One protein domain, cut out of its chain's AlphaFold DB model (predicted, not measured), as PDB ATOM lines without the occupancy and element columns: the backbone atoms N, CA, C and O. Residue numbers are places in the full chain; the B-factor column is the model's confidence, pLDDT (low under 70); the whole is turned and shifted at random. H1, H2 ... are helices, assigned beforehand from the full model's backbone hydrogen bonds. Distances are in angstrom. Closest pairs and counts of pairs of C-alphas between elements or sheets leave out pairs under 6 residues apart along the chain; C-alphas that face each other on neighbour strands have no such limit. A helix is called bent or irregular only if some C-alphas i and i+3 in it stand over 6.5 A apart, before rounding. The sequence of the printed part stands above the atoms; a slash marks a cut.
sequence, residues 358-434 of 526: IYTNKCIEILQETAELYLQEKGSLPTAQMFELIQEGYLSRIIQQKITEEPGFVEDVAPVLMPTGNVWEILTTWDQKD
ATOM      1  N   ILE A 358       5.608  88.148 -37.343       89.19
ATOM      2  CA  ILE A 358       4.699  88.194 -36.189       89.19
ATOM      3  C   ILE A 358       3.952  89.526 -36.172       89.19
ATOM      4  O   ILE A 358       2.721  89.530 -36.194       89.19
ATOM      5  N   TYR A 359       4.691  90.637 -36.199       90.75
ATOM      6  CA  TYR A 359       4.119  91.980 -36.161       90.75
ATOM      7  C   TYR A 359       3.210  92.246 -37.369       90.75
ATOM      8  O   TYR A 359       2.040  92.595 -37.218       90.75
ATOM      9  N   THR A 360       3.733  92.017 -38.576       90.56
ATOM     10  CA  THR A 360       3.050  92.316 -39.843       90.56
ATOM     11  C   THR A 360       1.772  91.499 -39.987       90.56
ATOM     12  O   THR A 360       0.740  92.051 -40.352       90.56
ATOM     13  N   ASN A 361       1.790  90.202 -39.658       91.50
ATOM     14  CA  ASN A 361       0.588  89.372 -39.766       91.50
ATOM     15  C   ASN A 361      -0.520  89.844 -38.820       91.50
ATOM     16  O   ASN A 361      -1.685  89.815 -39.206       91.50
ATOM     17  N   LYS A 362      -0.175  90.317 -37.615       92.88
ATOM     18  CA  LYS A 362      -1.174  90.859 -36.691       92.88
ATOM     19  C   LYS A 362      -1.739  92.200 -37.182       92.88
ATOM     20  O   LYS A 362      -2.947  92.404 -37.092       92.88
ATOM     21  N   CYS A 363      -0.918  93.078 -37.768       94.44
ATOM     22  CA  CYS A 363      -1.425  94.276 -38.448       94.44
ATOM     23  C   CYS A 363      -2.349  93.915 -39.619       94.44
ATOM     24  O   CYS A 363      -3.429  94.486 -39.742       94.44
ATOM     25  N   ILE A 364      -1.946  92.956 -40.457       94.88
ATOM     26  CA  ILE A 364      -2.724  92.488 -41.611       94.88
ATOM     27  C   ILE A 364      -4.083  91.943 -41.174       94.88
ATOM     28  O   ILE A 364      -5.075  92.329 -41.775       94.88
ATOM     29  N   GLU A 365      -4.148  91.123 -40.124       94.88
ATOM     30  CA  GLU A 365      -5.406  90.604 -39.563       94.88
ATOM     31  C   GLU A 365      -6.388  91.743 -39.235       94.88
ATOM     32  O   GLU A 365      -7.517  91.763 -39.722       94.88
ATOM     33  N   ILE A 366      -5.927  92.757 -38.494       96.44
ATOM     34  CA  ILE A 366      -6.744  93.922 -38.124       96.44
ATOM     35  C   ILE A 366      -7.157  94.725 -39.366       96.44
ATOM     36  O   ILE A 366      -8.306  95.161 -39.486       96.44
ATOM     37  N   LEU A 367      -6.230  94.948 -40.300       97.44
ATOM     38  CA  LEU A 367      -6.498  95.709 -41.520       97.44
ATOM     39  C   LEU A 367      -7.449  94.968 -42.465       97.44
ATOM     40  O   LEU A 367      -8.256  95.622 -43.120       97.44
ATOM     41  N   GLN A 368      -7.398  93.636 -42.508       97.31
ATOM     42  CA  GLN A 368      -8.323  92.804 -43.274       97.31
ATOM     43  C   GLN A 368      -9.745  92.945 -42.734       97.31
ATOM     44  O   GLN A 368     -10.629  93.337 -43.491       97.31
ATOM     45  N   GLU A 369      -9.950  92.755 -41.427       97.12
ATOM     46  CA  GLU A 369     -11.255  92.976 -40.781       97.12
ATOM     47  C   GLU A 369     -11.777  94.403 -41.037       97.12
ATOM     48  O   GLU A 369     -12.956  94.628 -41.323       97.12
ATOM     49  N   THR A 370     -10.877  95.389 -40.997       97.75
ATOM     50  CA  THR A 370     -11.221  96.795 -41.241       97.75
ATOM     51  C   THR A 370     -11.608  97.055 -42.703       97.75
ATOM     52  O   THR A 370     -12.573  97.776 -42.969       97.75
ATOM     53  N   ALA A 371     -10.883  96.472 -43.661       97.25
ATOM     54  CA  ALA A 371     -11.175  96.581 -45.088       97.25
ATOM     55  C   ALA A 371     -12.482  95.864 -45.459       97.25
ATOM     56  O   ALA A 371     -13.241  96.376 -46.282       97.25
ATOM     57  N   GLU A 372     -12.788  94.734 -44.817       97.12
ATOM     58  CA  GLU A 372     -14.066  94.034 -44.961       97.12
ATOM     59  C   GLU A 372     -15.236  94.887 -44.468       97.12
ATOM     60  O   GLU A 372     -16.229  95.033 -45.182       97.12
ATOM     61  N   LEU A 373     -15.112  95.511 -43.290       97.38
ATOM     62  CA  LEU A 373     -16.126  96.436 -42.779       97.38
ATOM     63  C   LEU A 373     -16.332  97.626 -43.732       97.38
ATOM     64  O   LEU A 373     -17.468  98.003 -44.027       97.38
ATOM     65  N   TYR A 374     -15.241  98.197 -44.249       97.56
ATOM     66  CA  TYR A 374     -15.299  99.278 -45.234       97.56
ATOM     67  C   TYR A 374     -16.011  98.835 -46.520       97.56
ATOM     68  O   TYR A 374     -16.910  99.530 -46.997       97.56
ATOM     69  N   LEU A 375     -15.679  97.654 -47.051       96.25
ATOM     70  CA  LEU A 375     -16.318  97.077 -48.235       96.25
ATOM     71  C   LEU A 375     -17.819  96.844 -48.017       96.25
ATOM     72  O   LEU A 375     -18.615  97.160 -48.901       96.25
ATOM     73  N   GLN A 376     -18.213  96.335 -46.849       96.81
ATOM     74  CA  GLN A 376     -19.618  96.101 -46.503       96.81
ATOM     75  C   GLN A 376     -20.434  97.400 -46.455       96.81
ATOM     76  O   GLN A 376     -21.571  97.425 -46.927       96.81
ATOM     77  N   GLU A 377     -19.873  98.480 -45.905       97.44
ATOM     78  CA  GLU A 377     -20.591  99.752 -45.748       97.44
ATOM     79  C   GLU A 377     -20.536 100.645 -47.002       97.44
ATOM     80  O   GLU A 377     -21.502 101.355 -47.293       97.44
ATOM     81  N   LYS A 378     -19.430 100.627 -47.758       96.44
ATOM     82  CA  LYS A 378     -19.222 101.489 -48.938       96.44
ATOM     83  C   LYS A 378     -19.526 100.807 -50.267       96.44
ATOM     84  O   LYS A 378     -19.787 101.496 -51.251       96.44
ATOM     85  N   GLY A 379     -19.484  99.476 -50.311       94.25
ATOM     86  CA  GLY A 379     -19.633  98.690 -51.537       94.25
ATOM     87  C   GLY A 379     -18.393  98.677 -52.440       94.25
ATOM     88  O   GLY A 379     -18.481  98.203 -53.571       94.25
ATOM     89  N   SER A 380     -17.251  99.190 -51.975       94.12
ATOM     90  CA  SER A 380     -15.968  99.169 -52.690       94.12
ATOM     91  C   SER A 380     -14.797  99.008 -51.720       94.12
ATOM     92  O   SER A 380     -14.891  99.456 -50.580       94.12
ATOM     93  N   LEU A 381     -13.686  98.427 -52.179       95.06
ATOM     94  CA  LEU A 381     -12.443  98.328 -51.402       95.06
ATOM     95  C   LEU A 381     -11.806  99.715 -51.161       95.06
ATOM     96  O   LEU A 381     -12.034 100.634 -51.959       95.06
ATOM     97  N   PRO A 382     -11.016  99.887 -50.083       95.94
ATOM     98  CA  PRO A 382     -10.221 101.095 -49.875       95.94
ATOM     99  C   PRO A 382      -9.076 101.183 -50.899       95.94
ATOM    100  O   PRO A 382      -8.837 100.252 -51.675       95.94
ATOM    101  N   THR A 383      -8.348 102.304 -50.923       94.69
ATOM    102  CA  THR A 383      -7.171 102.412 -51.798       94.69
ATOM    103  C   THR A 383      -6.031 101.520 -51.306       94.69
ATOM    104  O   THR A 383      -6.037 101.045 -50.172       94.69
ATOM    105  N   ALA A 384      -5.009 101.316 -52.145       93.12
ATOM    106  CA  ALA A 384      -3.858 100.478 -51.801       93.12
ATOM    107  C   ALA A 384      -3.161 100.913 -50.499       93.12
ATOM    108  O   ALA A 384      -2.655 100.066 -49.776       93.12
ATOM    109  N   GLN A 385      -3.164 102.211 -50.178       92.81
ATOM    110  CA  GLN A 385      -2.563 102.754 -48.951       92.81
ATOM    111  C   GLN A 385      -3.504 102.699 -47.737       92.81
ATOM    112  O   GLN A 385      -3.059 102.928 -46.616       92.81
ATOM    113  N   MET A 386      -4.793 102.412 -47.950       96.12
ATOM    114  CA  MET A 386      -5.811 102.243 -46.908       96.12
ATOM    115  C   MET A 386      -5.991 103.445 -45.963       96.12
ATOM    116  O   MET A 386      -6.503 103.299 -44.852       96.12
ATOM    117  N   PHE A 387      -5.611 104.654 -46.385       95.25
ATOM    118  CA  PHE A 387      -5.737 105.858 -45.555       95.25
ATOM    119  C   PHE A 387      -7.187 106.176 -45.181       95.25
ATOM    120  O   PHE A 387      -7.439 106.727 -44.107       95.25
ATOM    121  N   GLU A 388      -8.142 105.786 -46.024       95.62
ATOM    122  CA  GLU A 388      -9.575 105.965 -45.783       95.62
ATOM    123  C   GLU A 388     -10.033 105.210 -44.530       95.62
ATOM    124  O   GLU A 388     -10.880 105.710 -43.788       95.62
ATOM    125  N   LEU A 389      -9.425 104.051 -44.237       96.12
ATOM    126  CA  LEU A 389      -9.770 103.243 -43.064       96.12
ATOM    127  C   LEU A 389      -9.525 104.005 -41.756       96.12
ATOM    128  O   LEU A 389     -10.256 103.821 -40.782       96.12
ATOM    129  N   ILE A 390      -8.526 104.889 -41.735       94.19
ATOM    130  CA  ILE A 390      -8.230 105.742 -40.582       94.19
ATOM    131  C   ILE A 390      -9.039 107.031 -40.638       94.19
ATOM    132  O   ILE A 390      -9.687 107.388 -39.656       94.19
ATOM    133  N   GLN A 391      -9.007 107.735 -41.773       94.75
ATOM    134  CA  GLN A 391      -9.643 109.049 -41.918       94.75
ATOM    135  C   GLN A 391     -11.149 109.006 -41.647       94.75
ATOM    136  O   GLN A 391     -11.699 109.951 -41.082       94.75
ATOM    137  N   GLU A 392     -11.807 107.904 -42.013       96.00
ATOM    138  CA  GLU A 392     -13.237 107.697 -41.786       96.00
ATOM    139  C   GLU A 392     -13.544 106.915 -40.492       96.00
ATOM    140  O   GLU A 392     -14.706 106.668 -40.177       96.00
ATOM    141  N   GLY A 393     -12.521 106.554 -39.705       95.38
ATOM    142  CA  GLY A 393     -12.672 105.969 -38.369       95.38
ATOM    143  C   GLY A 393     -13.001 104.471 -38.322       95.38
ATOM    144  O   GLY A 393     -13.320 103.960 -37.248       95.38
ATOM    145  N   TYR A 394     -12.909 103.750 -39.443       97.12
ATOM    146  CA  TYR A 394     -13.140 102.300 -39.500       97.12
ATOM    147  C   TYR A 394     -12.142 101.524 -38.640       97.12
ATOM    148  O   TYR A 394     -12.550 100.689 -37.834       97.12
ATOM    149  N   LEU A 395     -10.849 101.851 -38.741       95.94
ATOM    150  CA  LEU A 395      -9.805 101.179 -37.965       95.94
ATOM    151  C   LEU A 395     -10.017 101.389 -36.463       95.94
ATOM    152  O   LEU A 395      -9.921 100.453 -35.677       95.94
ATOM    153  N   SER A 396     -10.389 102.604 -36.054       95.06
ATOM    154  CA  SER A 396     -10.691 102.899 -34.651       95.06
ATOM    155  C   SER A 396     -11.890 102.103 -34.133       95.06
ATOM    156  O   SER A 396     -11.867 101.679 -32.982       95.06
ATOM    157  N   ARG A 397     -12.917 101.864 -34.961       95.75
ATOM    158  CA  ARG A 397     -14.064 101.021 -34.587       95.75
ATOM    159  C   ARG A 397     -13.641  99.572 -34.344       95.75
ATOM    160  O   ARG A 397     -14.008  99.032 -33.307       95.75
ATOM    161  N   ILE A 398     -12.849  98.983 -35.244       96.62
ATOM    162  CA  ILE A 398     -12.343  97.607 -35.091       96.62
ATOM    163  C   ILE A 398     -11.436  97.484 -33.865       96.62
ATOM    164  O   ILE A 398     -11.599  96.567 -33.069       96.62
ATOM    165  N   ILE A 399     -10.537  98.444 -33.643       94.75
ATOM    166  CA  ILE A 399      -9.685  98.453 -32.449       94.75
ATOM    167  C   ILE A 399     -10.521  98.532 -31.168       94.75
ATOM    168  O   ILE A 399     -10.283  97.765 -30.242       94.75
ATOM    169  N   GLN A 400     -11.524  99.411 -31.109       92.94
ATOM    170  CA  GLN A 400     -12.413  99.500 -29.944       92.94
ATOM    171  C   GLN A 400     -13.235  98.224 -29.736       92.94
ATOM    172  O   GLN A 400     -13.466  97.819 -28.596       92.94
ATOM    173  N   GLN A 401     -13.646  97.574 -30.824       94.44
ATOM    174  CA  GLN A 401     -14.295  96.273 -30.767       94.44
ATOM    175  C   GLN A 401     -13.357  95.224 -30.156       94.44
ATOM    176  O   GLN A 401     -13.734  94.613 -29.160       94.44
ATOM    177  N   LYS A 402     -12.118  95.087 -30.650       93.81
ATOM    178  CA  LYS A 402     -11.125  94.153 -30.090       93.81
ATOM    179  C   LYS A 402     -10.808  94.444 -28.625       93.81
ATOM    180  O   LYS A 402     -10.814  93.532 -27.816       93.81
ATOM    181  N   ILE A 403     -10.640  95.711 -28.249       91.62
ATOM    182  CA  ILE A 403     -10.462  96.123 -26.843       91.62
ATOM    183  C   ILE A 403     -11.634  95.658 -25.960       91.62
ATOM    184  O   ILE A 403     -11.437  95.315 -24.797       91.62
ATOM    185  N   THR A 404     -12.856  95.657 -26.497       91.38
ATOM    186  CA  THR A 404     -14.066  95.267 -25.755       91.38
ATOM    187  C   THR A 404     -14.254  93.748 -25.702       91.38
ATOM    188  O   THR A 404     -14.721  93.222 -24.692       91.38
ATOM    189  N   GLU A 405     -13.933  93.045 -26.788       91.88
ATOM    190  CA  GLU A 405     -14.215  91.616 -26.975       91.88
ATOM    191  C   GLU A 405     -13.050  90.713 -26.540       91.88
ATOM    192  O   GLU A 405     -13.272  89.574 -26.128       91.88
ATOM    193  N   GLU A 406     -11.819  91.224 -26.580       89.69
ATOM    194  CA  GLU A 406     -10.582  90.484 -26.344       89.69
ATOM    195  C   GLU A 406      -9.763  91.168 -25.230       89.69
ATOM    196  O   GLU A 406      -8.934  92.035 -25.514       89.69
ATOM    197  N   PRO A 407      -9.920  90.779 -23.949       81.00
ATOM    198  CA  PRO A 407      -9.150  91.373 -22.849       81.00
ATOM    199  C   PRO A 407      -7.631  91.315 -23.077       81.00
ATOM    200  O   PRO A 407      -6.927  92.294 -22.846       81.00
ATOM    201  N   GLY A 408      -7.144  90.199 -23.637       82.06
ATOM    202  CA  GLY A 408      -5.733  90.021 -23.977       82.06
ATOM    203  C   GLY A 408      -5.229  90.989 -25.050       82.06
ATOM    204  O   GLY A 408      -4.044  91.286 -25.073       82.06
ATOM    205  N   PHE A 409      -6.090  91.556 -25.900       88.38
ATOM    206  CA  PHE A 409      -5.662  92.525 -26.910       88.38
ATOM    207  C   PHE A 409      -5.096  93.801 -26.274       88.38
ATOM    208  O   PHE A 409      -4.109  94.346 -26.764       88.38
ATOM    209  N   VAL A 410      -5.705  94.271 -25.180       86.69
ATOM    210  CA  VAL A 410      -5.297  95.499 -24.476       86.69
ATOM    211  C   VAL A 410      -3.936  95.335 -23.816       86.69
ATOM    212  O   VAL A 410      -3.124  96.256 -23.853       86.69
ATOM    213  N   GLU A 411      -3.702  94.171 -23.220       81.25
ATOM    214  CA  GLU A 411      -2.472  93.875 -22.493       81.25
ATOM    215  C   GLU A 411      -1.356  93.489 -23.476       81.25
ATOM    216  O   GLU A 411      -0.294  94.102 -23.471       81.25
ATOM    217  N   ASP A 412      -1.624  92.553 -24.389       83.69
ATOM    218  CA  ASP A 412      -0.626  91.849 -25.206       83.69
ATOM    219  C   ASP A 412      -0.355  92.482 -26.571       83.69
ATOM    220  O   ASP A 412       0.786  92.522 -27.030       83.69
ATOM    221  N   VAL A 413      -1.381  93.005 -27.239       90.19
ATOM    222  CA  VAL A 413      -1.278  93.389 -28.654       90.19
ATOM    223  C   VAL A 413      -1.164  94.901 -28.827       90.19
ATOM    224  O   VAL A 413      -0.245  95.389 -29.486       90.19
ATOM    225  N   ALA A 414      -2.081  95.657 -28.227       89.56
ATOM    226  CA  ALA A 414      -2.185  97.100 -28.409       89.56
ATOM    227  C   ALA A 414      -0.898  97.868 -28.041       89.56
ATOM    228  O   ALA A 414      -0.493  98.708 -28.847       89.56
ATOM    229  N   PRO A 415      -0.198  97.577 -26.922       86.38
ATOM    230  CA  PRO A 415       1.012  98.315 -26.547       86.38
ATOM    231  C   PRO A 415       2.178  98.097 -27.516       86.38
ATOM    232  O   PRO A 415       3.070  98.936 -27.618       86.38
ATOM    233  N   VAL A 416       2.173  96.969 -28.229       87.00
ATOM    234  CA  VAL A 416       3.210  96.618 -29.203       87.00
ATOM    235  C   VAL A 416       2.907  97.225 -30.571       87.00
ATOM    236  O   VAL A 416       3.814  97.759 -31.203       87.00
ATOM    237  N   LEU A 417       1.656  97.149 -31.038       90.50
ATOM    238  CA  LEU A 417       1.267  97.669 -32.358       90.50
ATOM    239  C   LEU A 417       1.092  99.186 -32.390       90.50
ATOM    240  O   LEU A 417       1.265  99.807 -33.435       90.50
ATOM    241  N   MET A 418       0.684  99.771 -31.264       90.31
ATOM    242  CA  MET A 418       0.424 101.201 -31.127       90.31
ATOM    243  C   MET A 418       1.135 101.747 -29.881       90.31
ATOM    244  O   MET A 418       0.467 102.216 -28.953       90.31
ATOM    245  N   PRO A 419       2.478 101.694 -29.808       84.12
ATOM    246  CA  PRO A 419       3.229 102.146 -28.636       84.12
ATOM    247  C   PRO A 419       2.985 103.622 -28.294       84.12
ATOM    248  O   PRO A 419       3.137 104.017 -27.140       84.12
ATOM    249  N   THR A 420       2.596 104.452 -29.270       86.31
ATOM    250  CA  THR A 420       2.231 105.861 -29.030       86.31
ATOM    251  C   THR A 420       0.726 106.074 -28.835       86.31
ATOM    252  O   THR A 420       0.273 107.206 -28.661       86.31
ATOM    253  N   GLY A 421      -0.064 104.999 -28.883       87.06
ATOM    254  CA  GLY A 421      -1.525 105.035 -28.934       87.06
ATOM    255  C   GLY A 421      -2.078 105.481 -30.292       87.06
ATOM    256  O   GLY A 421      -3.273 105.757 -30.406       87.06
ATOM    257  N   ASN A 422      -1.231 105.591 -31.322       90.12
ATOM    258  CA  ASN A 422      -1.620 106.096 -32.628       90.12
ATOM    259  C   ASN A 422      -1.952 104.957 -33.606       90.12
ATOM    260  O   ASN A 422      -1.076 104.218 -34.042       90.12
ATOM    261  N   VAL A 423      -3.213 104.884 -34.045       90.75
ATOM    262  CA  VAL A 423      -3.692 103.868 -35.006       90.75
ATOM    263  C   VAL A 423      -2.978 103.907 -36.366       90.75
ATOM    264  O   VAL A 423      -3.000 102.912 -37.087       90.75
ATOM    265  N   TRP A 424      -2.320 105.019 -36.721       90.69
ATOM    266  CA  TRP A 424      -1.499 105.112 -37.935       90.69
ATOM    267  C   TRP A 424      -0.332 104.118 -37.945       90.69
ATOM    268  O   TRP A 424       0.076 103.691 -39.021       90.69
ATOM    269  N   GLU A 425       0.165 103.708 -36.775       91.44
ATOM    270  CA  GLU A 425       1.287 102.767 -36.651       91.44
ATOM    271  C   GLU A 425       0.946 101.378 -37.224       91.44
ATOM    272  O   GLU A 425       1.831 100.696 -37.739       91.44
ATOM    273  N   ILE A 426      -0.340 100.999 -37.257       93.81
ATOM    274  CA  ILE A 426      -0.819  99.723 -37.820       93.81
ATOM    275  C   ILE A 426      -0.660  99.676 -39.349       93.81
ATOM    276  O   ILE A 426      -0.441  98.607 -39.922       93.81
ATOM    277  N   LEU A 427      -0.711 100.823 -40.038       92.56
ATOM    278  CA  LEU A 427      -0.490 100.882 -41.490       92.56
ATOM    279  C   LEU A 427       0.973 100.671 -41.885       92.56
ATOM    280  O   LEU A 427       1.264 100.557 -43.073       92.56
ATOM    281  N   THR A 428       1.886 100.593 -40.924       90.62
ATOM    282  CA  THR A 428       3.312 100.379 -41.170       90.62
ATOM    283  C   THR A 428       3.825  99.150 -40.441       90.62
ATOM    284  O   THR A 428       3.237  98.687 -39.467       90.62
ATOM    285  N   THR A 429       4.937  98.611 -40.914       85.25
ATOM    286  CA  THR A 429       5.682  97.536 -40.258       85.25
ATOM    287  C   THR A 429       6.317  98.011 -38.952       85.25
ATOM    288  O   THR A 429       6.350  99.203 -38.652       85.25
ATOM    289  N   TRP A 430       6.874  97.072 -38.182       77.62
ATOM    290  CA  TRP A 430       7.523  97.314 -36.883       77.62
ATOM    291  C   TRP A 430       8.523  98.487 -36.876       77.62
ATOM    292  O   TRP A 430       8.634  99.210 -35.890       77.62
ATOM    293  N   ASP A 431       9.264  98.689 -37.968       75.75
ATOM    294  CA  ASP A 431      10.265  99.757 -38.081       75.75
ATOM    295  C   ASP A 431       9.668 101.139 -38.412       75.75
ATOM    296  O   ASP A 431      10.418 102.107 -38.560       75.75
ATOM    297  N   GLN A 432       8.337 101.216 -38.532       78.12
ATOM    298  CA  GLN A 432       7.534 102.395 -38.856       78.12
ATOM    299  C   GLN A 432       7.901 103.063 -40.190       78.12
ATOM    300  O   GLN A 432       7.640 104.249 -40.394       78.12
ATOM    301  N   LYS A 433       8.542 102.327 -41.106       83.00
ATOM    302  CA  LYS A 433       9.008 102.870 -42.394       83.00
ATOM    303  C   LYS A 433       8.328 102.236 -43.589       83.00
ATOM    304  O   LYS A 433       8.103 102.933 -44.578       83.00
ATOM    305  N   ASP A 434       8.043 100.941 -43.524       87.50
ATOM    306  CA  ASP A 434       7.490 100.212 -44.656       87.50
ATOM    307  C   ASP A 434       5.959 100.105 -44.543       87.50
ATOM    308  O   ASP A 434       5.449  99.638 -43.523       87.50
TER     309      ASP A 434
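Overview. This is residues 358 to 434 of the 526 residues of an uncharacterized protein of Candidatus Omnitrophica bacterium (UniProt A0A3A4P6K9). One long helix, H1, forms one side of a small helical domain, and the other four helices gather along its length. H3 and H4 meet at a corner as a V, with the start of H3 packed on H1 and the end of H4 coming back near the first residues of H1; the short H5 packs on H1 near the open side of this V, and the short H2 lies close to the start of H3. The printed part has 77 residues with five named helices, H1 to H5 in order, and no named strand; its class is all helix. It is compact, with a radius of gyration of the C-alphas of 12.0 A, and rounded, spanning 34 by 30 by 19 A.

Along the chain. H1, residues 358 to 378, begins with C-alpha 358 at (4.699, 88.194, -36.189) and is 30.2 A long from first to last C-alpha. H2 follows at residues 387 to 391, 6.2 A long. H3, residues 394 to 405, has C-alpha 394 at (-13.140, 102.300, -39.500) and is 16.5 A long. H4, residues 407 to 417, is 15.4 A long; it is irregular, but only just, with C-alphas 412 and 415 6.8 A apart. H5, residues 423 to 427, is 7.8 A long and ends with C-alpha 427 at (-0.490, 100.882, -41.490).

Arrangement. H1 is the hub and touches H2, H3 and H5. Its residues 366 to 374 touch residues 394 to 399 of H3, at a steep tilt of 66 degrees, opposite ways; the closest C-alphas, of Thr 370 and Leu 395, are 5.7 A apart. H1 only just touches H2, with 3 pairs of C-alphas within 8 A, the closest being Thr 370 and Leu 389 at 6.9 A. With residues 363 to 367 H1 touches H5, where the C-alphas of Cys 363 and Ile 426 are closest, at 5.5 A. H3 and H4 only just touch, with 3 pairs of C-alphas within 8 A, and only at the corner by their link; the closest C-alphas are those of Ile 403 and Val 410, 5.7 A apart. Their tilt is steep, 39 degrees, opposite ways. H4 is close to H1 but not clearly touching it, about perpendicular at 75 degrees, with the closest C-alphas, of Tyr 359 and Leu 417, 7.4 A apart. H2 and H4 are apart. In H1, H2 and H3 every O i to N i+4 pair is within hydrogen-bond range; in H4 it is 3 of 7, beside 4 of 8 O i to N i+3 pairs, and in H5 0 of 1, beside 2 of 2.

Size, cuts and confidence. The two C-alphas farthest apart, of Gly 379 and Glu 411, are 34.1 A from each other. The printed part has no cut. The link from H1 to H2 is short, the other three are tight, and no link is long. The mean pLDDT of the printed part is 91.8, and no printed residue is under 70.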